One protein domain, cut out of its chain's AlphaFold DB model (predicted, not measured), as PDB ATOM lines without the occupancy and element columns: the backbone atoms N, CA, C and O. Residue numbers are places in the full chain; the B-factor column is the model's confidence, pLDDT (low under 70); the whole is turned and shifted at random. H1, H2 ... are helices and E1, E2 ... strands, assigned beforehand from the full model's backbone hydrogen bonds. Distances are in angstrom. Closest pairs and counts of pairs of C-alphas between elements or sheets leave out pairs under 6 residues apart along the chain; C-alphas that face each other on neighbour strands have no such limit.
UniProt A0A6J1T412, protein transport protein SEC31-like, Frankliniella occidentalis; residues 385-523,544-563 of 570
ATOM      1  N   ARG A 385     171.867 178.324 178.891       96.06
ATOM      2  CA  ARG A 385     171.021 177.110 178.865       96.06
ATOM      3  C   ARG A 385     170.745 176.593 177.456       96.06
ATOM      4  O   ARG A 385     170.515 175.398 177.281       96.06
ATOM      5  N   ALA A 386     170.774 177.471 176.458       95.94
ATOM      6  CA  ALA A 386     170.616 177.110 175.058       95.94
ATOM      7  C   ALA A 386     171.721 177.745 174.213       95.94
ATOM      8  O   ALA A 386     171.912 178.963 174.242       95.94
ATOM      9  N   LEU A 387     172.422 176.920 173.440       96.06
ATOM     10  CA  LEU A 387     173.452 177.354 172.507       96.06
ATOM     11  C   LEU A 387     173.154 176.870 171.097       96.06
ATOM     12  O   LEU A 387     172.730 175.737 170.874       96.06
ATOM     13  N   HIS A 388     173.417 177.760 170.146       95.44
ATOM     14  CA  HIS A 388     173.311 177.488 168.726       95.44
ATOM     15  C   HIS A 388     174.639 177.807 168.041       95.44
ATOM     16  O   HIS A 388     175.139 178.934 168.112       95.44
ATOM     17  N   PHE A 389     175.195 176.809 167.367       95.19
ATOM     18  CA  PHE A 389     176.416 176.898 166.590       95.19
ATOM     19  C   PHE A 389     176.095 176.641 165.124       95.19
ATOM     20  O   PHE A 389     175.871 175.507 164.718       95.19
ATOM     21  N   GLY A 390     176.070 177.716 164.343       93.94
ATOM     22  CA  GLY A 390     175.967 177.625 162.891       93.94
ATOM     23  C   GLY A 390     177.316 177.325 162.219       93.94
ATOM     24  O   GLY A 390     178.332 177.144 162.904       93.94
ATOM     25  N   PRO A 391     177.366 177.390 160.877       94.44
ATOM     26  CA  PRO A 391     178.571 177.086 160.098       94.44
ATOM     27  C   PRO A 391     179.727 178.061 160.354       94.44
ATOM     28  O   PRO A 391     180.887 177.749 160.103       94.44
ATOM     29  N   ARG A 392     179.423 179.269 160.849       92.69
ATOM     30  CA  ARG A 392     180.402 180.344 161.042       92.69
ATOM     31  C   ARG A 392     180.927 180.394 162.473       92.69
ATOM     32  O   ARG A 392     180.154 180.458 163.431       92.69
ATOM     33  N   GLY A 393     182.242 180.520 162.599       90.56
ATOM     34  CA  GLY A 393     182.954 180.742 163.857       90.56
ATOM     35  C   GLY A 393     184.108 179.762 164.016       90.56
ATOM     36  O   GLY A 393     184.014 178.615 163.575       90.56
ATOM     37  N   SER A 394     185.191 180.205 164.641       94.69
ATOM     38  CA  SER A 394     186.301 179.315 164.956       94.69
ATOM     39  C   SER A 394     185.868 178.288 165.999       94.69
ATOM     40  O   SER A 394     185.103 178.585 166.921       94.69
ATOM     41  N   ARG A 395     186.360 177.060 165.835       94.75
ATOM     42  CA  ARG A 395     186.135 175.950 166.764       94.75
ATOM     43  C   ARG A 395     186.458 176.357 168.202       94.75
ATOM     44  O   ARG A 395     185.663 176.122 169.105       94.75
ATOM     45  N   ASP A 396     187.589 177.030 168.393       94.31
ATOM     46  CA  ASP A 396     188.121 177.335 169.719       94.31
ATOM     47  C   ASP A 396     187.253 178.362 170.463       94.31
ATOM     48  O   ASP A 396     187.023 178.221 171.663       94.31
ATOM     49  N   VAL A 397     186.659 179.333 169.756       91.00
ATOM     50  CA  VAL A 397     185.684 180.267 170.349       91.00
ATOM     51  C   VAL A 397     184.422 179.533 170.800       91.00
ATOM     52  O   VAL A 397     183.859 179.860 171.846       91.00
ATOM     53  N   LEU A 398     183.964 178.532 170.042       93.75
ATOM     54  CA  LEU A 398     182.810 177.726 170.442       93.75
ATOM     55  C   LEU A 398     183.130 176.868 171.669       93.75
ATOM     56  O   LEU A 398     182.323 176.811 172.594       93.75
ATOM     57  N   CYS A 399     184.318 176.264 171.711       94.50
ATOM     58  CA  CYS A 399     184.783 175.491 172.859       94.50
ATOM     59  C   CYS A 399     184.897 176.354 174.119       94.50
ATOM     60  O   CYS A 399     184.344 175.969 175.143       94.50
ATOM     61  N   ARG A 400     185.487 177.556 174.033       93.12
ATOM     62  CA  ARG A 400     185.527 178.507 175.160       93.12
ATOM     63  C   ARG A 400     184.123 178.872 175.650       93.12
ATOM     64  O   ARG A 400     183.887 178.952 176.845       93.12
ATOM     65  N   ARG A 401     183.142 179.032 174.754       92.75
ATOM     66  CA  ARG A 401     181.743 179.287 175.164       92.75
ATOM     67  C   ARG A 401     181.118 178.132 175.932       92.75
ATOM     68  O   ARG A 401     180.337 178.378 176.844       92.75
ATOM     69  N   LEU A 402     181.450 176.895 175.573       95.56
ATOM     70  CA  LEU A 402     180.981 175.718 176.304       95.56
ATOM     71  C   LEU A 402     181.570 175.651 177.721       95.56
ATOM     72  O   LEU A 402     180.899 175.158 178.621       95.56
ATOM     73  N   GLU A 403     182.768 176.198 177.950       93.50
ATOM     74  CA  GLU A 403     183.366 176.281 179.294       93.50
ATOM     75  C   GLU A 403     182.554 177.173 180.242       93.50
ATOM     76  O   GLU A 403     182.449 176.874 181.429       93.50
ATOM     77  N   PHE A 404     181.899 178.212 179.715       91.38
ATOM     78  CA  PHE A 404     181.007 179.089 180.484       91.38
ATOM     79  C   PHE A 404     179.576 178.545 180.622       91.38
ATOM     80  O   PHE A 404     178.731 179.176 181.260       91.38
ATOM     81  N   ALA A 405     179.284 177.377 180.042       96.19
ATOM     82  CA  ALA A 405     177.936 176.829 179.937       96.19
ATOM     83  C   ALA A 405     177.747 175.490 180.688       96.19
ATOM     84  O   ALA A 405     177.213 174.538 180.113       96.19
ATOM     85  N   PRO A 406     178.101 175.369 181.986       96.00
ATOM     86  CA  PRO A 406     177.905 174.116 182.727       96.00
ATOM     87  C   PRO A 406     176.419 173.754 182.904       96.00
ATOM     88  O   PRO A 406     176.069 172.588 183.079       96.00
ATOM     89  N   ALA A 407     175.528 174.750 182.827       95.88
ATOM     90  CA  ALA A 407     174.076 174.585 182.881       95.88
ATOM     91  C   ALA A 407     173.420 174.477 181.489       95.88
ATOM     92  O   ALA A 407     172.215 174.698 181.366       95.88
ATOM     93  N   LEU A 408     174.192 174.182 180.438       97.12
ATOM     94  CA  LEU A 408     173.667 174.005 179.086       97.12
ATOM     95  C   LEU A 408     172.698 172.821 179.042       97.12
ATOM     96  O   LEU A 408     173.069 171.697 179.361       97.12
ATOM     97  N   GLU A 409     171.470 173.078 178.603       96.88
ATOM     98  CA  GLU A 409     170.400 172.086 178.466       96.88
ATOM     99  C   GLU A 409     170.100 171.769 176.999       96.88
ATOM    100  O   GLU A 409     169.650 170.668 176.688       96.88
ATOM    101  N   ARG A 410     170.329 172.721 176.087       96.94
ATOM    102  CA  ARG A 410     170.015 172.595 174.657       96.94
ATOM    103  C   ARG A 410     171.203 173.018 173.806       96.94
ATOM    104  O   ARG A 410     171.585 174.185 173.825       96.94
ATOM    105  N   LEU A 411     171.739 172.103 173.009       97.06
ATOM    106  CA  LEU A 411     172.799 172.390 172.048       97.06
ATOM    107  C   LEU A 411     172.304 172.111 170.633       97.06
ATOM    108  O   LEU A 411     171.939 170.982 170.317       97.06
ATOM    109  N   ARG A 412     172.318 173.133 169.776       96.50
ATOM    110  CA  ARG A 412     172.036 173.007 168.345       96.50
ATOM    111  C   ARG A 412     173.299 173.292 167.542       96.50
ATOM    112  O   ARG A 412     173.839 174.388 167.644       96.50
ATOM    113  N   VAL A 413     173.747 172.336 166.738       96.56
ATOM    114  CA  VAL A 413     174.900 172.467 165.839       96.56
ATOM    115  C   VAL A 413     174.428 172.244 164.409       96.56
ATOM    116  O   VAL A 413     173.749 171.257 164.136       96.56
ATOM    117  N   VAL A 414     174.753 173.178 163.518       96.25
ATOM    118  CA  VAL A 414     174.271 173.194 162.132       96.25
ATOM    119  C   VAL A 414     175.439 173.415 161.173       96.25
ATOM    120  O   VAL A 414     176.247 174.319 161.397       96.25
ATOM    121  N   ASP A 415     175.517 172.610 160.110       96.00
ATOM    122  CA  ASP A 415     176.477 172.750 158.999       96.00
ATOM    123  C   ASP A 415     177.959 172.754 159.421       96.00
ATOM    124  O   ASP A 415     178.789 173.465 158.845       96.00
ATOM    125  N   ARG A 416     178.326 171.983 160.452       95.12
ATOM    126  CA  ARG A 416     179.703 171.949 160.975       95.12
ATOM    127  C   ARG A 416     180.416 170.630 160.702       95.12
ATOM    128  O   ARG A 416     179.844 169.553 160.852       95.12
ATOM    129  N   ARG A 417     181.703 170.726 160.345       93.69
ATOM    130  CA  ARG A 417     182.600 169.576 160.092       93.69
ATOM    131  C   ARG A 417     183.388 169.134 161.325       93.69
ATOM    132  O   ARG A 417     183.816 167.997 161.434       93.69
ATOM    133  N   ASP A 418     183.562 170.038 162.273       93.81
ATOM    134  CA  ASP A 418     184.262 169.880 163.549       93.81
ATOM    135  C   ASP A 418     183.308 169.529 164.705       93.81
ATOM    136  O   ASP A 418     183.651 169.688 165.879       93.81
ATOM    137  N   VAL A 419     182.113 169.019 164.379       93.88
ATOM    138  CA  VAL A 419     181.067 168.656 165.346       93.88
ATOM    139  C   VAL A 419     181.582 167.691 166.411       93.88
ATOM    140  O   VAL A 419     181.250 167.848 167.579       93.88
ATOM    141  N   ASN A 420     182.477 166.769 166.048       91.94
ATOM    142  CA  ASN A 420     183.088 165.831 166.984       91.94
ATOM    143  C   ASN A 420     183.771 166.525 168.156       91.94
ATOM    144  O   ASN A 420     183.546 166.194 169.319       91.94
ATOM    145  N   HIS A 421     184.615 167.507 167.851       92.38
ATOM    146  CA  HIS A 421     185.365 168.205 168.879       92.38
ATOM    147  C   HIS A 421     184.426 169.020 169.777       92.38
ATOM    148  O   HIS A 421     184.562 168.998 170.999       92.38
ATOM    149  N   ILE A 422     183.424 169.665 169.173       94.12
ATOM    150  CA  ILE A 422     182.395 170.426 169.889       94.12
ATOM    151  C   ILE A 422     181.601 169.508 170.827       94.12
ATOM    152  O   ILE A 422     181.439 169.839 171.999       94.12
ATOM    153  N   LEU A 423     181.148 168.346 170.346       93.00
ATOM    154  CA  LEU A 423     180.404 167.365 171.141       93.00
ATOM    155  C   LEU A 423     181.240 166.814 172.291       93.00
ATOM    156  O   LEU A 423     180.745 166.722 173.407       93.00
ATOM    157  N   ASN A 424     182.514 166.521 172.046       91.62
ATOM    158  CA  ASN A 424     183.447 166.092 173.081       91.62
ATOM    159  C   ASN A 424     183.539 167.086 174.236       91.62
ATOM    160  O   ASN A 424     183.466 166.712 175.406       91.62
ATOM    161  N   VAL A 425     183.730 168.362 173.901       94.25
ATOM    162  CA  VAL A 425     183.836 169.424 174.903       94.25
ATOM    163  C   VAL A 425     182.491 169.610 175.598       94.25
ATOM    164  O   VAL A 425     182.456 169.663 176.824       94.25
ATOM    165  N   ALA A 426     181.389 169.632 174.846       94.69
ATOM    166  CA  ALA A 426     180.048 169.791 175.398       94.69
ATOM    167  C   ALA A 426     179.701 168.667 176.379       94.69
ATOM    168  O   ALA A 426     179.297 168.941 177.497       94.69
ATOM    169  N   LEU A 427     179.919 167.402 176.022       91.69
ATOM    170  CA  LEU A 427     179.582 166.272 176.891       91.69
ATOM    171  C   LEU A 427     180.458 166.205 178.146       91.69
ATOM    172  O   LEU A 427     179.985 165.769 179.190       91.69
ATOM    173  N   ARG A 428     181.710 166.677 178.076       92.62
ATOM    174  CA  ARG A 428     182.596 166.760 179.249       92.62
ATOM    175  C   ARG A 428     182.280 167.944 180.161       92.62
ATOM    176  O   ARG A 428     182.474 167.845 181.368       92.62
ATOM    177  N   ARG A 429     181.872 169.085 179.599       94.88
ATOM    178  CA  ARG A 429     181.687 170.347 180.341       94.88
ATOM    179  C   ARG A 429     180.236 170.622 180.732       94.88
ATOM    180  O   ARG A 429     180.006 171.384 181.665       94.88
ATOM    181  N   CYS A 430     179.272 170.009 180.051       95.69
ATOM    182  CA  CYS A 430     177.844 170.289 180.188       95.69
ATOM    183  C   CYS A 430     177.076 169.037 180.654       95.69
ATOM    184  O   CYS A 430     176.340 168.436 179.868       95.69
ATOM    185  N   PRO A 431     177.169 168.661 181.944       94.38
ATOM    186  CA  PRO A 431     176.497 167.479 182.497       94.38
ATOM    187  C   PRO A 431     174.967 167.614 182.576       94.38
ATOM    188  O   PRO A 431     174.292 166.734 183.096       94.38
ATOM    189  N   ARG A 432     174.394 168.736 182.130       95.38
ATOM    190  CA  ARG A 432     172.943 168.978 182.102       95.38
ATOM    191  C   ARG A 432     172.370 168.984 180.686       95.38
ATOM    192  O   ARG A 432     171.196 169.310 180.517       95.38
ATOM    193  N   LEU A 433     173.170 168.623 179.679       95.62
ATOM    194  CA  LEU A 433     172.768 168.686 178.278       95.62
ATOM    195  C   LEU A 433     171.640 167.682 177.984       95.62
ATOM    196  O   LEU A 433     171.863 166.499 177.765       95.62
ATOM    197  N   ALA A 434     170.400 168.161 177.967       95.00
ATOM    198  CA  ALA A 434     169.220 167.327 177.780       95.00
ATOM    199  C   ALA A 434     168.871 167.131 176.300       95.00
ATOM    200  O   ALA A 434     168.444 166.046 175.909       95.00
ATOM    201  N   HIS A 435     169.058 168.162 175.475       95.81
ATOM    202  CA  HIS A 435     168.668 168.153 174.071       95.81
ATOM    203  C   HIS A 435     169.862 168.467 173.178       95.81
ATOM    204  O   HIS A 435     170.441 169.552 173.251       95.81
ATOM    205  N   LEU A 436     170.183 167.533 172.295       95.69
ATOM    206  CA  LEU A 436     171.189 167.696 171.265       95.69
ATOM    207  C   LEU A 436     170.516 167.703 169.893       95.69
ATOM    208  O   LEU A 436     169.775 166.785 169.557       95.69
ATOM    209  N   HIS A 437     170.771 168.737 169.099       95.75
ATOM    210  CA  HIS A 437     170.261 168.874 167.742       95.75
ATOM    211  C   HIS A 437     171.427 169.036 166.773       95.75
ATOM    212  O   HIS A 437     172.152 170.027 166.841       95.75
ATOM    213  N   LEU A 438     171.595 168.071 165.879       95.25
ATOM    214  CA  LEU A 438     172.615 168.048 164.842       95.25
ATOM    215  C   LEU A 438     171.926 168.157 163.487       95.25
ATOM    216  O   LEU A 438     171.087 167.327 163.152       95.25
ATOM    217  N   GLU A 439     172.273 169.173 162.713       95.00
ATOM    218  CA  GLU A 439     171.698 169.407 161.391       95.00
ATOM    219  C   GLU A 439     172.829 169.541 160.373       95.00
ATOM    220  O   GLU A 439     173.744 170.342 160.574       95.00
ATOM    221  N   ARG A 440     172.811 168.731 159.305       94.69
ATOM    222  CA  ARG A 440     173.809 168.771 158.215       94.69
ATOM    223  C   ARG A 440     175.272 168.754 158.695       94.69
ATOM    224  O   ARG A 440     176.162 169.351 158.091       94.69
ATOM    225  N   CYS A 441     175.542 168.088 159.818       93.69
ATOM    226  CA  CYS A 441     176.885 168.010 160.393       93.69
ATOM    227  C   CYS A 441     177.683 166.870 159.748       93.69
ATOM    228  O   CYS A 441     177.120 165.844 159.380       93.69
ATOM    229  N   GLN A 442     179.003 167.010 159.624       89.69
ATOM    230  CA  GLN A 442     179.848 165.953 159.055       89.69
ATOM    231  C   GLN A 442     180.629 165.216 160.143       89.69
ATOM    232  O   GLN A 442     181.290 165.837 160.970       89.69
ATOM    233  N   GLY A 443     180.555 163.884 160.102       78.75
ATOM    234  CA  GLY A 443     181.376 162.968 160.893       78.75
ATOM    235  C   GLY A 443     181.133 162.932 162.405       78.75
ATOM    236  O   GLY A 443     182.128 162.890 163.099       78.75
ATOM    237  N   PRO A 444     179.905 162.936 162.961       72.12
ATOM    238  CA  PRO A 444     179.666 163.022 164.410       72.12
ATOM    239  C   PRO A 444     180.076 161.816 165.288       72.12
ATOM    240  O   PRO A 444     179.630 161.749 166.429       72.12
ATOM    241  N   GLY A 445     180.890 160.854 164.841       60.19
ATOM    242  CA  GLY A 445     180.980 159.574 165.562       60.19
ATOM    243  C   GLY A 445     182.294 159.118 166.148       60.19
ATOM    244  O   GLY A 445     182.336 158.013 166.665       60.19
ATOM    245  N   ALA A 446     183.358 159.915 166.135       56.72
ATOM    246  CA  ALA A 446     184.611 159.456 166.742       56.72
ATOM    247  C   ALA A 446     184.620 159.522 168.289       56.72
ATOM    248  O   ALA A 446     185.625 159.180 168.904       56.72
ATOM    249  N   VAL A 447     183.565 160.037 168.939       55.28
ATOM    250  CA  VAL A 447     183.764 160.744 170.221       55.28
ATOM    251  C   VAL A 447     182.856 160.409 171.394       55.28
ATOM    252  O   VAL A 447     183.085 160.917 172.489       55.28
ATOM    253  N   LEU A 448     181.913 159.477 171.264       57.47
ATOM    254  CA  LEU A 448     181.095 159.072 172.420       57.47
ATOM    255  C   LEU A 448     181.698 157.979 173.307       57.47
ATOM    256  O   LEU A 448     181.020 157.449 174.186       57.47
ATOM    257  N   HIS A 449     182.989 157.685 173.166       57.91
ATOM    258  CA  HIS A 449     183.660 156.788 174.106       57.91
ATOM    259  C   HIS A 449     183.894 157.413 175.490       57.91
ATOM    260  O   HIS A 449     184.154 156.685 176.445       57.91
ATOM    261  N   CYS A 450     183.736 158.732 175.662       50.09
ATOM    262  CA  CYS A 450     183.828 159.344 176.988       50.09
ATOM    263  C   CYS A 450     182.579 159.018 177.824       50.09
ATOM    264  O   CYS A 450     181.467 159.457 177.538       50.09
ATOM    265  N   GLY A 451     182.785 158.165 178.827       59.28
ATOM    266  CA  GLY A 451     181.774 157.622 179.727       59.28
ATOM    267  C   GLY A 451     180.979 158.673 180.505       59.28
ATOM    268  O   GLY A 451     181.457 159.775 180.756       59.28
ATOM    269  N   THR A 452     179.795 158.243 180.947       65.88
ATOM    270  CA  THR A 452     178.876 158.812 181.960       65.88
ATOM    271  C   THR A 452     177.701 159.670 181.503       65.88
ATOM    272  O   THR A 452     176.654 159.555 182.132       65.88
ATOM    273  N   PHE A 453     177.784 160.456 180.426       74.31
ATOM    274  CA  PHE A 453     176.677 161.361 180.087       74.31
ATOM    275  C   PHE A 453     176.053 161.086 178.718       74.31
ATOM    276  O   PHE A 453     176.753 161.007 177.708       74.31
ATOM    277  N   ALA A 454     174.725 160.971 178.689       79.00
ATOM    278  CA  ALA A 454     173.948 160.811 177.470       79.00
ATOM    279  C   ALA A 454     172.757 161.795 177.463       79.00
ATOM    280  O   ALA A 454     172.030 161.913 178.451       79.00
ATOM    281  N   PRO A 455     172.557 162.552 176.370       84.88
ATOM    282  CA  PRO A 455     171.428 163.469 176.245       84.88
ATOM    283  C   PRO A 455     170.089 162.715 176.172       84.88
ATOM    284  O   PRO A 455     169.984 161.657 175.553       84.88
ATOM    285  N   ARG A 456     169.034 163.295 176.762       88.50
ATOM    286  CA  ARG A 456     167.661 162.737 176.762       88.50
ATOM    287  C   ARG A 456     167.021 162.734 175.378       88.50
ATOM    288  O   ARG A 456     166.199 161.882 175.050       88.50
ATOM    289  N   THR A 457     167.349 163.727 174.563       89.81
ATOM    290  CA  THR A 457     166.819 163.855 173.208       89.81
ATOM    291  C   THR A 457     167.954 164.140 172.250       89.81
ATOM    292  O   THR A 457     168.682 165.116 172.431       89.81
ATOM    293  N   VAL A 458     168.062 163.328 171.202       90.94
ATOM    294  CA  VAL A 458     168.992 163.550 170.096       90.94
ATOM    295  C   VAL A 458     168.185 163.700 168.816       90.94
ATOM    296  O   VAL A 458     167.507 162.785 168.367       90.94
ATOM    297  N   THR A 459     168.225 164.880 168.222       91.12
ATOM    298  CA  THR A 459     167.659 165.128 166.897       91.12
ATOM    299  C   THR A 459     168.801 165.201 165.900       91.12
ATOM    300  O   THR A 459     169.705 166.012 166.077       91.12
ATOM    301  N   VAL A 460     168.753 164.382 164.856       89.25
ATOM    302  CA  VAL A 460     169.723 164.382 163.763       89.25
ATOM    303  C   VAL A 460     168.961 164.600 162.464       89.25
ATOM    304  O   VAL A 460     168.143 163.774 162.083       89.25
ATOM    305  N   LEU A 461     169.186 165.728 161.801       89.81
ATOM    306  CA  LEU A 461     168.536 166.080 160.538       89.81
ATOM    307  C   LEU A 461     169.595 166.233 159.454       89.81
ATOM    308  O   LEU A 461     170.656 166.808 159.703       89.81
ATOM    309  N   ASP A 462     169.330 165.683 158.270       88.75
ATOM    310  CA  ASP A 462     170.124 165.873 157.041       88.75
ATOM    311  C   ASP A 462     171.647 165.669 157.204       88.75
ATOM    312  O   ASP A 462     172.464 166.177 156.442       88.75
ATOM    313  N   THR A 463     172.047 164.917 158.229       85.38
ATOM    314  CA  THR A 463     173.424 164.542 158.526       85.38
ATOM    315  C   THR A 463     173.698 163.212 157.819       85.38
ATOM    316  O   THR A 463     172.951 162.256 158.042       85.38
ATOM    317  N   PRO A 464     174.727 163.114 156.961       85.50
ATOM    318  CA  PRO A 464     175.024 161.878 156.248       85.50
ATOM    319  C   PRO A 464     175.235 160.727 157.234       85.50
ATOM    320  O   PRO A 464     176.000 160.842 158.200       85.50
ATOM    321  N   VAL A 465     174.543 159.614 156.983       84.69
ATOM    322  CA  VAL A 465     174.686 158.404 157.791       84.69
ATOM    323  C   VAL A 465     176.100 157.876 157.596       84.69
ATOM    324  O   VAL A 465     176.535 157.589 156.486       84.69
ATOM    325  N   SER A 466     176.833 157.784 158.695       85.62
ATOM    326  CA  SER A 466     178.173 157.211 158.759       85.62
ATOM    327  C   SER A 466     178.179 156.151 159.853       85.62
ATOM    328  O   SER A 466     177.397 156.263 160.797       85.62
ATOM    329  N   ASN A 467     179.068 155.156 159.769       83.75
ATOM    330  CA  ASN A 467     179.244 154.155 160.839       83.75
ATOM    331  C   ASN A 467     179.438 154.839 162.201       83.75
ATOM    332  O   ASN A 467     178.804 154.507 163.188       83.75
ATOM    333  N   GLN A 468     180.185 155.933 162.172       82.25
ATOM    334  CA  GLN A 468     180.340 156.897 163.242       82.25
ATOM    335  C   GLN A 468     179.009 157.392 163.857       82.25
ATOM    336  O   GLN A 468     178.836 157.372 165.076       82.25
ATOM    337  N   LEU A 469     178.057 157.862 163.049       82.19
ATOM    338  CA  LEU A 469     176.747 158.283 163.555       82.19
ATOM    339  C   LEU A 469     175.971 157.103 164.166       82.19
ATOM    340  O   LEU A 469     175.284 157.287 165.169       82.19
ATOM    341  N   VAL A 470     176.090 155.907 163.585       84.75
ATOM    342  CA  VAL A 470     175.474 154.686 164.127       84.75
ATOM    343  C   VAL A 470     176.055 154.371 165.506       84.75
ATOM    344  O   VAL A 470     175.287 154.166 166.442       84.75
ATOM    345  N   ASP A 471     177.379 154.415 165.660       82.94
ATOM    346  CA  ASP A 471     178.069 154.182 166.935       82.94
ATOM    347  C   ASP A 471     177.686 155.227 167.986       82.94
ATOM    348  O   ASP A 471     177.497 154.904 169.160       82.94
ATOM    349  N   LEU A 472     177.530 156.489 167.571       81.94
ATOM    350  CA  LEU A 472     177.021 157.557 168.429       81.94
ATOM    351  C   LEU A 472     175.618 157.209 168.940       81.94
ATOM    352  O   LEU A 472     175.380 157.227 170.147       81.94
ATOM    353  N   LEU A 473     174.696 156.875 168.038       82.81
ATOM    354  CA  LEU A 473     173.320 156.564 168.410       82.81
ATOM    355  C   LEU A 473     173.246 155.310 169.281       82.81
ATOM    356  O   LEU A 473     172.560 155.345 170.295       82.81
ATOM    357  N   ALA A 474     174.004 154.263 168.958       83.12
ATOM    358  CA  ALA A 474     174.080 153.041 169.751       83.12
ATOM    359  C   ALA A 474     174.634 153.288 171.164       83.12
ATOM    360  O   ALA A 474     174.092 152.784 172.145       83.12
ATOM    361  N   ASN A 475     175.679 154.109 171.307       80.19
ATOM    362  CA  ASN A 475     176.217 154.468 172.624       80.19
ATOM    363  C   ASN A 475     175.226 155.296 173.456       80.19
ATOM    364  O   ASN A 475     175.150 155.136 174.675       80.19
ATOM    365  N   VAL A 476     174.468 156.192 172.820       80.44
ATOM    366  CA  VAL A 476     173.446 156.989 173.514       80.44
ATOM    367  C   VAL A 476     172.268 156.111 173.937       80.44
ATOM    368  O   VAL A 476     171.799 156.236 175.066       80.44
ATOM    369  N   THR A 477     171.799 155.217 173.065       77.00
ATOM    370  CA  THR A 477     170.644 154.353 173.347       77.00
ATOM    371  C   THR A 477     170.961 153.275 174.378       77.00
ATOM    372  O   THR A 477     170.136 153.033 175.246       77.00
ATOM    373  N   THR A 478     172.158 152.683 174.359       76.19
ATOM    374  CA  THR A 478     172.564 151.657 175.344       76.19
ATOM    375  C   THR A 478     172.718 152.206 176.761       76.19
ATOM    376  O   THR A 478     172.477 151.492 177.730       76.19
ATOM    377  N   ARG A 479     173.096 153.480 176.910       74.81
ATOM    378  CA  ARG A 479     173.206 154.143 178.222       74.81
ATOM    379  C   ARG A 479     171.875 154.752 178.686       74.81
ATOM    380  O   ARG A 479     171.680 154.989 179.874       74.81
ATOM    381  N   MET A 480     171.010 155.064 177.723       68.94
ATOM    382  CA  MET A 480     169.666 155.638 177.806       68.94
ATOM    383  C   MET A 480     168.522 154.674 178.135       68.94
ATOM    384  O   MET A 480     168.012 154.056 177.211       68.94
ATOM    385  N   HIS A 481     167.984 154.643 179.362       64.12
ATOM    386  CA  HIS A 481     166.650 154.047 179.577       64.12
ATOM    387  C   HIS A 481     165.543 154.789 178.804       64.12
ATOM    388  O   HIS A 481     164.576 154.170 178.364       64.12
ATOM    389  N   GLU A 482     165.715 156.099 178.590       74.81
ATOM    390  CA  GLU A 482     164.784 156.953 177.849       74.81
ATOM    391  C   GLU A 482     165.557 157.944 176.964       74.81
ATOM    392  O   GLU A 482     165.863 159.069 177.370       74.81
ATOM    393  N   CYS A 483     165.896 157.529 175.742       78.00
ATOM    394  CA  CYS A 483     166.388 158.445 174.715       78.00
ATOM    395  C   CYS A 483     165.392 158.518 173.556       78.00
ATOM    396  O   CYS A 483     165.006 157.498 172.986       78.00
ATOM    397  N   THR A 484     164.978 159.735 173.192       82.94
ATOM    398  CA  THR A 484     164.245 159.963 171.940       82.94
ATOM    399  C   THR A 484     165.236 160.359 170.853       82.94
ATOM    400  O   THR A 484     165.844 161.431 170.940       82.94
ATOM    401  N   VAL A 485     165.350 159.528 169.817       83.62
ATOM    402  CA  VAL A 485     166.115 159.846 168.610       83.62
ATOM    403  C   VAL A 485     165.143 160.278 167.512       83.62
ATOM    404  O   VAL A 485     164.162 159.597 167.228       83.62
ATOM    405  N   SER A 486     165.369 161.438 166.903       82.25
ATOM    406  CA  SER A 486     164.574 161.913 165.761       82.25
ATOM    407  C   SER A 486     165.470 162.056 164.544       82.25
ATOM    408  O   SER A 486     166.416 162.837 164.595       82.25
ATOM    409  N   VAL A 487     165.162 161.317 163.480       85.75
ATOM    410  CA  VAL A 487     165.936 161.260 162.227       85.75
ATOM    411  C   VAL A 487     165.038 161.511 161.018       85.75
ATOM    412  O   VAL A 487     163.818 161.361 161.116       85.75
ATOM    413  N   ASN A 488     165.621 161.910 159.884       83.81
ATOM    414  CA  ASN A 488     164.874 161.998 158.625       83.81
ATOM    415  C   ASN A 488     164.516 160.580 158.112       83.81
ATOM    416  O   ASN A 488     165.207 159.615 158.441       83.81
ATOM    417  N   VAL A 489     163.448 160.434 157.321       77.56
ATOM    418  CA  VAL A 489     162.914 159.142 156.836       77.56
ATOM    419  C   VAL A 489     163.974 158.345 156.072       77.56
ATOM    420  O   VAL A 489     164.159 157.157 156.328       77.56
ATOM    421  N   GLU A 490     164.728 159.007 155.197       78.44
ATOM    422  CA  GLU A 490     165.803 158.378 154.419       78.44
ATOM    423  C   GLU A 490     166.937 157.858 155.317       78.44
ATOM    424  O   GLU A 490     167.459 156.760 155.126       78.44
ATOM    425  N   GLN A 491     167.276 158.620 156.360       80.06
ATOM    426  CA  GLN A 491     168.289 158.228 157.342       80.06
ATOM    427  C   GLN A 491     167.797 157.095 158.231       80.06
ATOM    428  O   GLN A 491     168.586 156.227 158.596       80.06
ATOM    429  N   ALA A 492     166.506 157.084 158.573       78.75
ATOM    430  CA  ALA A 492     165.910 156.054 159.409       78.75
ATOM    431  C   ALA A 492     166.095 154.663 158.790       78.75
ATOM    432  O   ALA A 492     166.481 153.743 159.505       78.75
ATOM    433  N   ALA A 493     165.908 154.520 157.474       77.81
ATOM    434  CA  ALA A 493     166.099 153.247 156.779       77.81
ATOM    435  C   ALA A 493     167.552 152.739 156.871       77.81
ATOM    436  O   ALA A 493     167.786 151.581 157.224       77.81
ATOM    437  N   ALA A 494     168.532 153.612 156.623       79.19
ATOM    438  CA  ALA A 494     169.954 153.262 156.688       79.19
ATOM    439  C   ALA A 494     170.436 152.983 158.126       79.19
ATOM    440  O   ALA A 494     171.215 152.057 158.374       79.19
ATOM    441  N   LEU A 495     169.951 153.768 159.092       80.19
ATOM    442  CA  LEU A 495     170.267 153.595 160.507       80.19
ATOM    443  C   LEU A 495     169.624 152.332 161.077       80.19
ATOM    444  O   LEU A 495     170.258 151.658 161.881       80.19
ATOM    445  N   PHE A 496     168.410 151.986 160.650       77.75
ATOM    446  CA  PHE A 496     167.679 150.831 161.164       77.75
ATOM    447  C   PHE A 496     168.438 149.524 160.942       77.75
ATOM    448  O   PHE A 496     168.664 148.791 161.900       77.75
ATOM    449  N   GLY A 497     168.898 149.258 159.714       77.25
ATOM    450  CA  GLY A 497     169.651 148.034 159.421       77.25
ATOM    451  C   GLY A 497     170.926 147.914 160.264       77.25
ATOM    452  O   GLY A 497     171.244 146.841 160.773       77.25
ATOM    453  N   SER A 498     171.616 149.036 160.475       79.06
ATOM    454  CA  SER A 498     172.872 149.078 161.230       79.06
ATOM    455  C   SER A 498     172.650 148.955 162.742       79.06
ATOM    456  O   SER A 498     173.336 148.174 163.399       79.06
ATOM    457  N   LEU A 499     171.665 149.672 163.295       74.38
ATOM    458  CA  LEU A 499     171.308 149.612 164.717       74.38
ATOM    459  C   LEU A 499     170.717 148.252 165.096       74.38
ATOM    460  O   LEU A 499     171.063 147.723 166.148       74.38
ATOM    461  N   LEU A 500     169.881 147.663 164.236       72.38
ATOM    462  CA  LEU A 500     169.338 146.322 164.443       72.38
ATOM    463  C   LEU A 500     170.461 145.281 164.455       72.38
ATOM    464  O   LEU A 500     170.521 144.459 165.363       72.38
ATOM    465  N   LYS A 501     171.389 145.349 163.492       74.06
ATOM    466  CA  LYS A 501     172.550 144.454 163.445       74.06
ATOM    467  C   LYS A 501     173.427 144.601 164.691       74.06
ATOM    468  O   LYS A 501     173.839 143.595 165.254       74.06
ATOM    469  N   MET A 502     173.677 145.830 165.143       68.38
ATOM    470  CA  MET A 502     174.449 146.097 166.362       68.38
ATOM    471  C   MET A 502     173.754 145.572 167.621       68.38
ATOM    472  O   MET A 502     174.411 144.938 168.437       68.38
ATOM    473  N   ALA A 503     172.442 145.780 167.762       65.06
ATOM    474  CA  ALA A 503     171.673 145.256 168.892       65.06
ATOM    475  C   ALA A 503     171.700 143.718 168.929       65.06
ATOM    476  O   ALA A 503     171.971 143.130 169.970       65.06
ATOM    477  N   LEU A 504     171.515 143.067 167.775       64.06
ATOM    478  CA  LEU A 504     171.571 141.606 167.657       64.06
ATOM    479  C   LEU A 504     172.963 141.033 167.970       64.06
ATOM    480  O   LEU A 504     173.063 139.943 168.525       64.06
ATOM    481  N   VAL A 505     174.034 141.752 167.619       66.38
ATOM    482  CA  VAL A 505     175.419 141.343 167.912       66.38
ATOM    483  C   VAL A 505     175.781 141.582 169.380       66.38
ATOM    484  O   VAL A 505     176.460 140.748 169.972       66.38
ATOM    485  N   ALA A 506     175.333 142.693 169.971       58.47
ATOM    486  CA  ALA A 506     175.620 143.035 171.361       58.47
ATOM    487  C   ALA A 506     174.970 142.062 172.358       58.47
ATOM    488  O   ALA A 506     175.566 141.782 173.396       58.47
ATOM    489  N   ASP A 507     173.793 141.517 172.031       53.44
ATOM    490  CA  ASP A 507     173.055 140.662 172.962       53.44
ATOM    491  C   ASP A 507     173.487 139.190 172.952       53.44
ATOM    492  O   ASP A 507     173.198 138.491 173.921       53.44
ATOM    493  N   GLY A 508     174.179 138.687 171.916       47.97
ATOM    494  CA  GLY A 508     174.729 137.313 171.858       47.97
ATOM    495  C   GLY A 508     173.742 136.158 172.137       47.97
ATOM    496  O   GLY A 508     174.135 134.993 172.159       47.97
ATOM    497  N   LYS A 509     172.463 136.467 172.365       41.75
ATOM    498  CA  LYS A 509     171.352 135.614 172.775       41.75
ATOM    499  C   LYS A 509     170.088 136.163 172.113       41.75
ATOM    500  O   LYS A 509     169.946 137.366 171.912       41.75
ATOM    501  N   VAL A 510     169.197 135.247 171.747       39.38
ATOM    502  CA  VAL A 510     167.896 135.484 171.096       39.38
ATOM    503  C   VAL A 510     167.160 136.691 171.725       39.38
ATOM    504  O   VAL A 510     167.141 136.806 172.953       39.38
ATOM    505  N   PRO A 511     166.568 137.605 170.925       40.19
ATOM    506  CA  PRO A 511     166.125 138.917 171.391       40.19
ATOM    507  C   PRO A 511     164.820 138.829 172.196       40.19
ATOM    508  O   PRO A 511     163.732 139.012 171.658       40.19
ATOM    509  N   GLU A 512     164.917 138.596 173.504       39.66
ATOM    510  CA  GLU A 512     163.785 138.754 174.437       39.66
ATOM    511  C   GLU A 512     163.800 140.103 175.187       39.66
ATOM    512  O   GLU A 512     162.847 140.437 175.893       39.66
ATOM    513  N   GLN A 513     164.860 140.912 175.047       38.94
ATOM    514  CA  GLN A 513     165.077 142.105 175.885       38.94
ATOM    515  C   GLN A 513     164.752 143.449 175.211       38.94
ATOM    516  O   GLN A 513     164.612 144.464 175.900       38.94
ATOM    517  N   LEU A 514     164.531 143.473 173.894       38.34
ATOM    518  CA  LEU A 514     164.118 144.676 173.169       38.34
ATOM    519  C   LEU A 514     162.581 144.801 173.177       38.34
ATOM    520  O   LEU A 514     161.901 144.347 172.261       38.34
ATOM    521  N   LYS A 515     162.006 145.385 174.238       37.97
ATOM    522  CA  LYS A 515     160.537 145.435 174.418       37.97
ATOM    523  C   LYS A 515     159.810 146.362 173.441       37.97
ATOM    524  O   LYS A 515     158.686 146.055 173.051       37.97
ATOM    525  N   SER A 516     160.406 147.489 173.055       36.34
ATOM    526  CA  SER A 516     159.819 148.381 172.050       36.34
ATOM    527  C   SER A 516     160.867 149.239 171.356       36.34
ATOM    528  O   SER A 516     161.666 149.915 172.002       36.34
ATOM    529  N   LEU A 517     160.812 149.207 170.027       38.22
ATOM    530  CA  LEU A 517     161.493 150.115 169.119       38.22
ATOM    531  C   LEU A 517     160.405 150.778 168.277       38.22
ATOM    532  O   LEU A 517     159.818 150.144 167.397       38.22
ATOM    533  N   ASP A 518     160.102 152.031 168.584       39.12
ATOM    534  CA  ASP A 518     159.110 152.789 167.827       39.12
ATOM    535  C   ASP A 518     159.767 153.362 166.588       39.12
ATOM    536  O   ASP A 518     160.846 153.924 166.689       39.12
ATOM    537  N   ILE A 519     159.152 153.209 165.418       38.41
ATOM    538  CA  ILE A 519     159.654 153.768 164.161       38.41
ATOM    539  C   ILE A 519     158.455 154.305 163.394       38.41
ATOM    540  O   ILE A 519     157.532 153.554 163.079       38.41
ATOM    541  N   SER A 520     158.453 155.600 163.095       36.06
ATOM    542  CA  SER A 520     157.380 156.257 162.339       36.06
ATOM    543  C   SER A 520     157.887 156.592 160.934       36.06
ATOM    544  O   SER A 520     158.730 157.463 160.804       36.06
ATOM    545  N   LEU A 521     157.410 155.942 159.874       36.75
ATOM    546  CA  LEU A 521     157.802 156.271 158.493       36.75
ATOM    547  C   LEU A 521     156.637 156.988 157.795       36.75
ATOM    548  O   LEU A 521     155.550 156.428 157.699       36.75
ATOM    549  N   GLY A 522     156.849 158.219 157.324       31.16
ATOM    550  CA  GLY A 522     155.883 158.947 156.490       31.16
ATOM    551  C   GLY A 522     156.218 158.801 155.003       31.16
ATOM    552  O   GLY A 522     157.393 158.850 154.643       31.16
ATOM    553  N   ARG A 523     155.208 158.622 154.138       30.89
ATOM    554  CA  ARG A 523     155.377 158.667 152.672       30.89
ATOM    555  C   ARG A 523     155.414 160.122 152.179       30.89
ATOM    556  O   ARG A 523     154.602 160.915 152.651       30.89
ATOM    557  N   ARG A 544     150.091 147.166 166.295       26.45
ATOM    558  CA  ARG A 544     150.500 146.162 167.291       26.45
ATOM    559  C   ARG A 544     150.979 144.890 166.589       26.45
ATOM    560  O   ARG A 544     150.194 144.243 165.904       26.45
ATOM    561  N   ARG A 545     152.237 144.492 166.806       28.33
ATOM    562  CA  ARG A 545     152.738 143.151 166.452       28.33
ATOM    563  C   ARG A 545     153.816 142.732 167.455       28.33
ATOM    564  O   ARG A 545     154.725 143.506 167.716       28.33
ATOM    565  N   GLN A 546     153.666 141.543 168.047       30.05
ATOM    566  CA  GLN A 546     154.660 140.883 168.917       30.05
ATOM    567  C   GLN A 546     155.324 141.797 169.974       30.05
ATOM    568  O   GLN A 546     156.538 141.922 170.034       30.05
ATOM    569  N   GLY A 547     154.524 142.466 170.811       31.75
ATOM    570  CA  GLY A 547     155.037 143.255 171.947       31.75
ATOM    571  C   GLY A 547     155.483 144.689 171.630       31.75
ATOM    572  O   GLY A 547     155.563 145.497 172.549       31.75
ATOM    573  N   LEU A 548     155.647 145.048 170.356       31.86
ATOM    574  CA  LEU A 548     156.045 146.388 169.912       31.86
ATOM    575  C   LEU A 548     154.821 147.333 169.824       31.86
ATOM    576  O   LEU A 548     153.760 146.929 169.329       31.86
ATOM    577  N   ARG A 549     154.942 148.587 170.298       34.50
ATOM    578  CA  ARG A 549     153.866 149.608 170.294       34.50
ATOM    579  C   ARG A 549     154.347 150.980 169.799       34.50
ATOM    580  O   ARG A 549     154.726 151.801 170.616       34.50
ATOM    581  N   GLY A 550     154.177 151.275 168.509       35.59
ATOM    582  CA  GLY A 550     154.525 152.583 167.931       35.59
ATOM    583  C   GLY A 550     153.387 153.608 167.881       35.59
ATOM    584  O   GLY A 550     152.210 153.249 167.796       35.59
ATOM    585  N   THR A 551     153.754 154.897 167.858       36.41
ATOM    586  CA  THR A 551     152.872 156.012 167.462       36.41
ATOM    587  C   THR A 551     153.463 156.758 166.263       36.41
ATOM    588  O   THR A 551     154.676 156.950 166.170       36.41
ATOM    589  N   MET A 552     152.612 157.142 165.310       32.09
ATOM    590  CA  MET A 552     152.997 157.849 164.084       32.09
ATOM    591  C   MET A 552     152.462 159.284 164.114       32.09
ATOM    592  O   MET A 552     151.298 159.494 164.446       32.09
ATOM    593  N   SER A 553     153.303 160.256 163.755       34.91
ATOM    594  CA  SER A 553     152.933 161.660 163.543       34.91
ATOM    595  C   SER A 553     153.484 162.113 162.188       34.91
ATOM    596  O   SER A 553     154.582 161.705 161.800       34.91
ATOM    597  N   TYR A 554     152.709 162.903 161.444       31.27
ATOM    598  CA  TYR A 554     153.080 163.373 160.109       31.27
ATOM    599  C   TYR A 554     154.410 164.163 160.143       31.27
ATOM    600  O   TYR A 554     154.638 164.987 161.026       31.27
ATOM    601  N   ASN A 555     155.287 163.902 159.165       35.12
ATOM    602  CA  ASN A 555     156.573 164.576 158.889       35.12
ATOM    603  C   ASN A 555     157.796 164.269 159.781       35.12
ATOM    604  O   ASN A 555     158.850 164.868 159.561       35.12
ATOM    605  N   ARG A 556     157.742 163.343 160.752       42.66
ATOM    606  CA  ARG A 556     158.927 163.042 161.586       42.66
ATOM    607  C   ARG A 556     158.987 161.591 162.059       42.66
ATOM    608  O   ARG A 556     158.030 161.092 162.644       42.66
ATOM    609  N   VAL A 557     160.142 160.942 161.882       42.56
ATOM    610  CA  VAL A 557     160.412 159.625 162.479       42.56
ATOM    611  C   VAL A 557     160.796 159.821 163.939       42.56
ATOM    612  O   VAL A 557     161.824 160.438 164.235       42.56
ATOM    613  N   ARG A 558     159.987 159.299 164.866       45.75
ATOM    614  CA  ARG A 558     160.364 159.210 166.277       45.75
ATOM    615  C   ARG A 558     160.841 157.794 166.566       45.75
ATOM    616  O   ARG A 558     160.050 156.862 166.492       45.75
ATOM    617  N   LEU A 559     162.126 157.664 166.889       43.72
ATOM    618  CA  LEU A 559     162.707 156.446 167.431       43.72
ATOM    619  C   LEU A 559     162.661 156.518 168.957       43.72
ATOM    620  O   LEU A 559     163.430 157.264 169.571       43.72
ATOM    621  N   CYS A 560     161.737 155.779 169.566       42.59
ATOM    622  CA  CYS A 560     161.747 155.529 171.006       42.59
ATOM    623  C   CYS A 560     162.311 154.127 171.223       42.59
ATOM    624  O   CYS A 560     161.702 153.147 170.800       42.59
ATOM    625  N   ALA A 561     163.475 154.043 171.862       43.12
ATOM    626  CA  ALA A 561     164.000 152.790 172.379       43.12
ATOM    627  C   ALA A 561     163.900 152.845 173.906       43.12
ATOM    628  O   ALA A 561     164.457 153.750 174.529       43.12
ATOM    629  N   THR A 562     163.159 151.913 174.496       36.00
ATOM    630  CA  THR A 562     163.053 151.752 175.950       36.00
ATOM    631  C   THR A 562     163.732 150.449 176.349       36.00
ATOM    632  O   THR A 562     163.256 149.354 176.048       36.00
ATOM    633  N   PHE A 563     164.864 150.565 177.041       33.31
ATOM    634  CA  PHE A 563     165.594 149.422 177.586       33.31
ATOM    635  C   PHE A 563     165.229 149.267 179.059       33.31
ATOM    636  O   PHE A 563     165.574 150.119 179.876       33.31
TER     637      PHE A 563
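This is residues 385 to 523 and 544 to 563 of the 570 residues of the protein "protein transport protein SEC31-like" of Frankliniella occidentalis (UniProt A0A6J1T412). One twisted seven-stranded sheet forms a long wall, with H2, H3 and H4 over one face and no named helix over the other. H1 sits beside H2 near the E1 end, and the strands stand side by side along the longest axis. The printed part has 159 residues, with four named helices and seven named strands in the order E1 H1 E2 H2 E3 E4 H3 E5 H4 E6 E7. The sheet is mixed, ordered E1 E2 E3 E4 E5 E7 E6, and the class is mixed, helices and strands. The whole is compact, with a radius of gyration of the C-alphas of 15.9 A and spans of 50 by 34 by 25 A.

E1, residues 386 to 389, begins at C-alpha 386 (170.616, 177.110, 175.058). H1 is residues 395 to 403, E2 410 to 414, H2 419 to 429 with 15.1 A from first to last C-alpha, E3 435 to 439 and E4 457 to 461. H3, residues 467 to 479, is 18.4 A long, and E5 is residues 483 to 487. H4, residues 489 to 507, begins at C-alpha 489 (162.914, 159.142, 156.836), is 26.5 A long and has a kink of 29 degrees near residue 496. E6 is residues 516 to 518. E7, residues 557 to 562, is 15.8 A long and ends at C-alpha 562 (163.053, 151.752, 175.950).

E1 and E2 are parallel at 12 degrees, with N 387 and O 410 2.9 A apart, within hydrogen-bond range. E4 and E5 are parallel at 9 degrees, with N 460 and O 486 at 2.8 A. E5 and E7 are antiparallel at 157 degrees, with N 559 and O 485 at 2.8 A. E7 and the edge strand E6 are antiparallel, with N 518 and O 560 at 3.0 A. E1, H1, E2, then E2, H2, E3, and E4, H3, E5 are strand-helix-strand units, parallel neighbours joined through a helix, with right-handed crossovers; E5, H4, E6 is a split one, with E7 between its strands, also right-handed. H1 only grazes the sheet and touches H2, closest at the C-alphas of Leu 402 and Ala 426, 6.1 A. H3 and H4 are on the same face, at heights over the sheet of 10.2 A and 10.5 A. They touch at a steep tilt of 60 degrees, closest at the C-alphas of Val 470 and Leu 495, 6.4 A. H2 and H3 are apart. Every O i to N i+4 pair is within hydrogen-bond range in H1, H2 and H3, and 12 of 15 in H4.

The C-alphas farthest apart, of Val 397 and Gln 546, are 50.2 A apart. Residues 524 to 543 are not printed, and C-alphas 523 and 544 are 19.8 A apart across this cut. The link E3 to E4 is long, residues 440 to 456. The mean pLDDT of the printed part is 74.0; residues 445 to 452, 480 to 481, 502 to 523 and 544 to 563 are under 70.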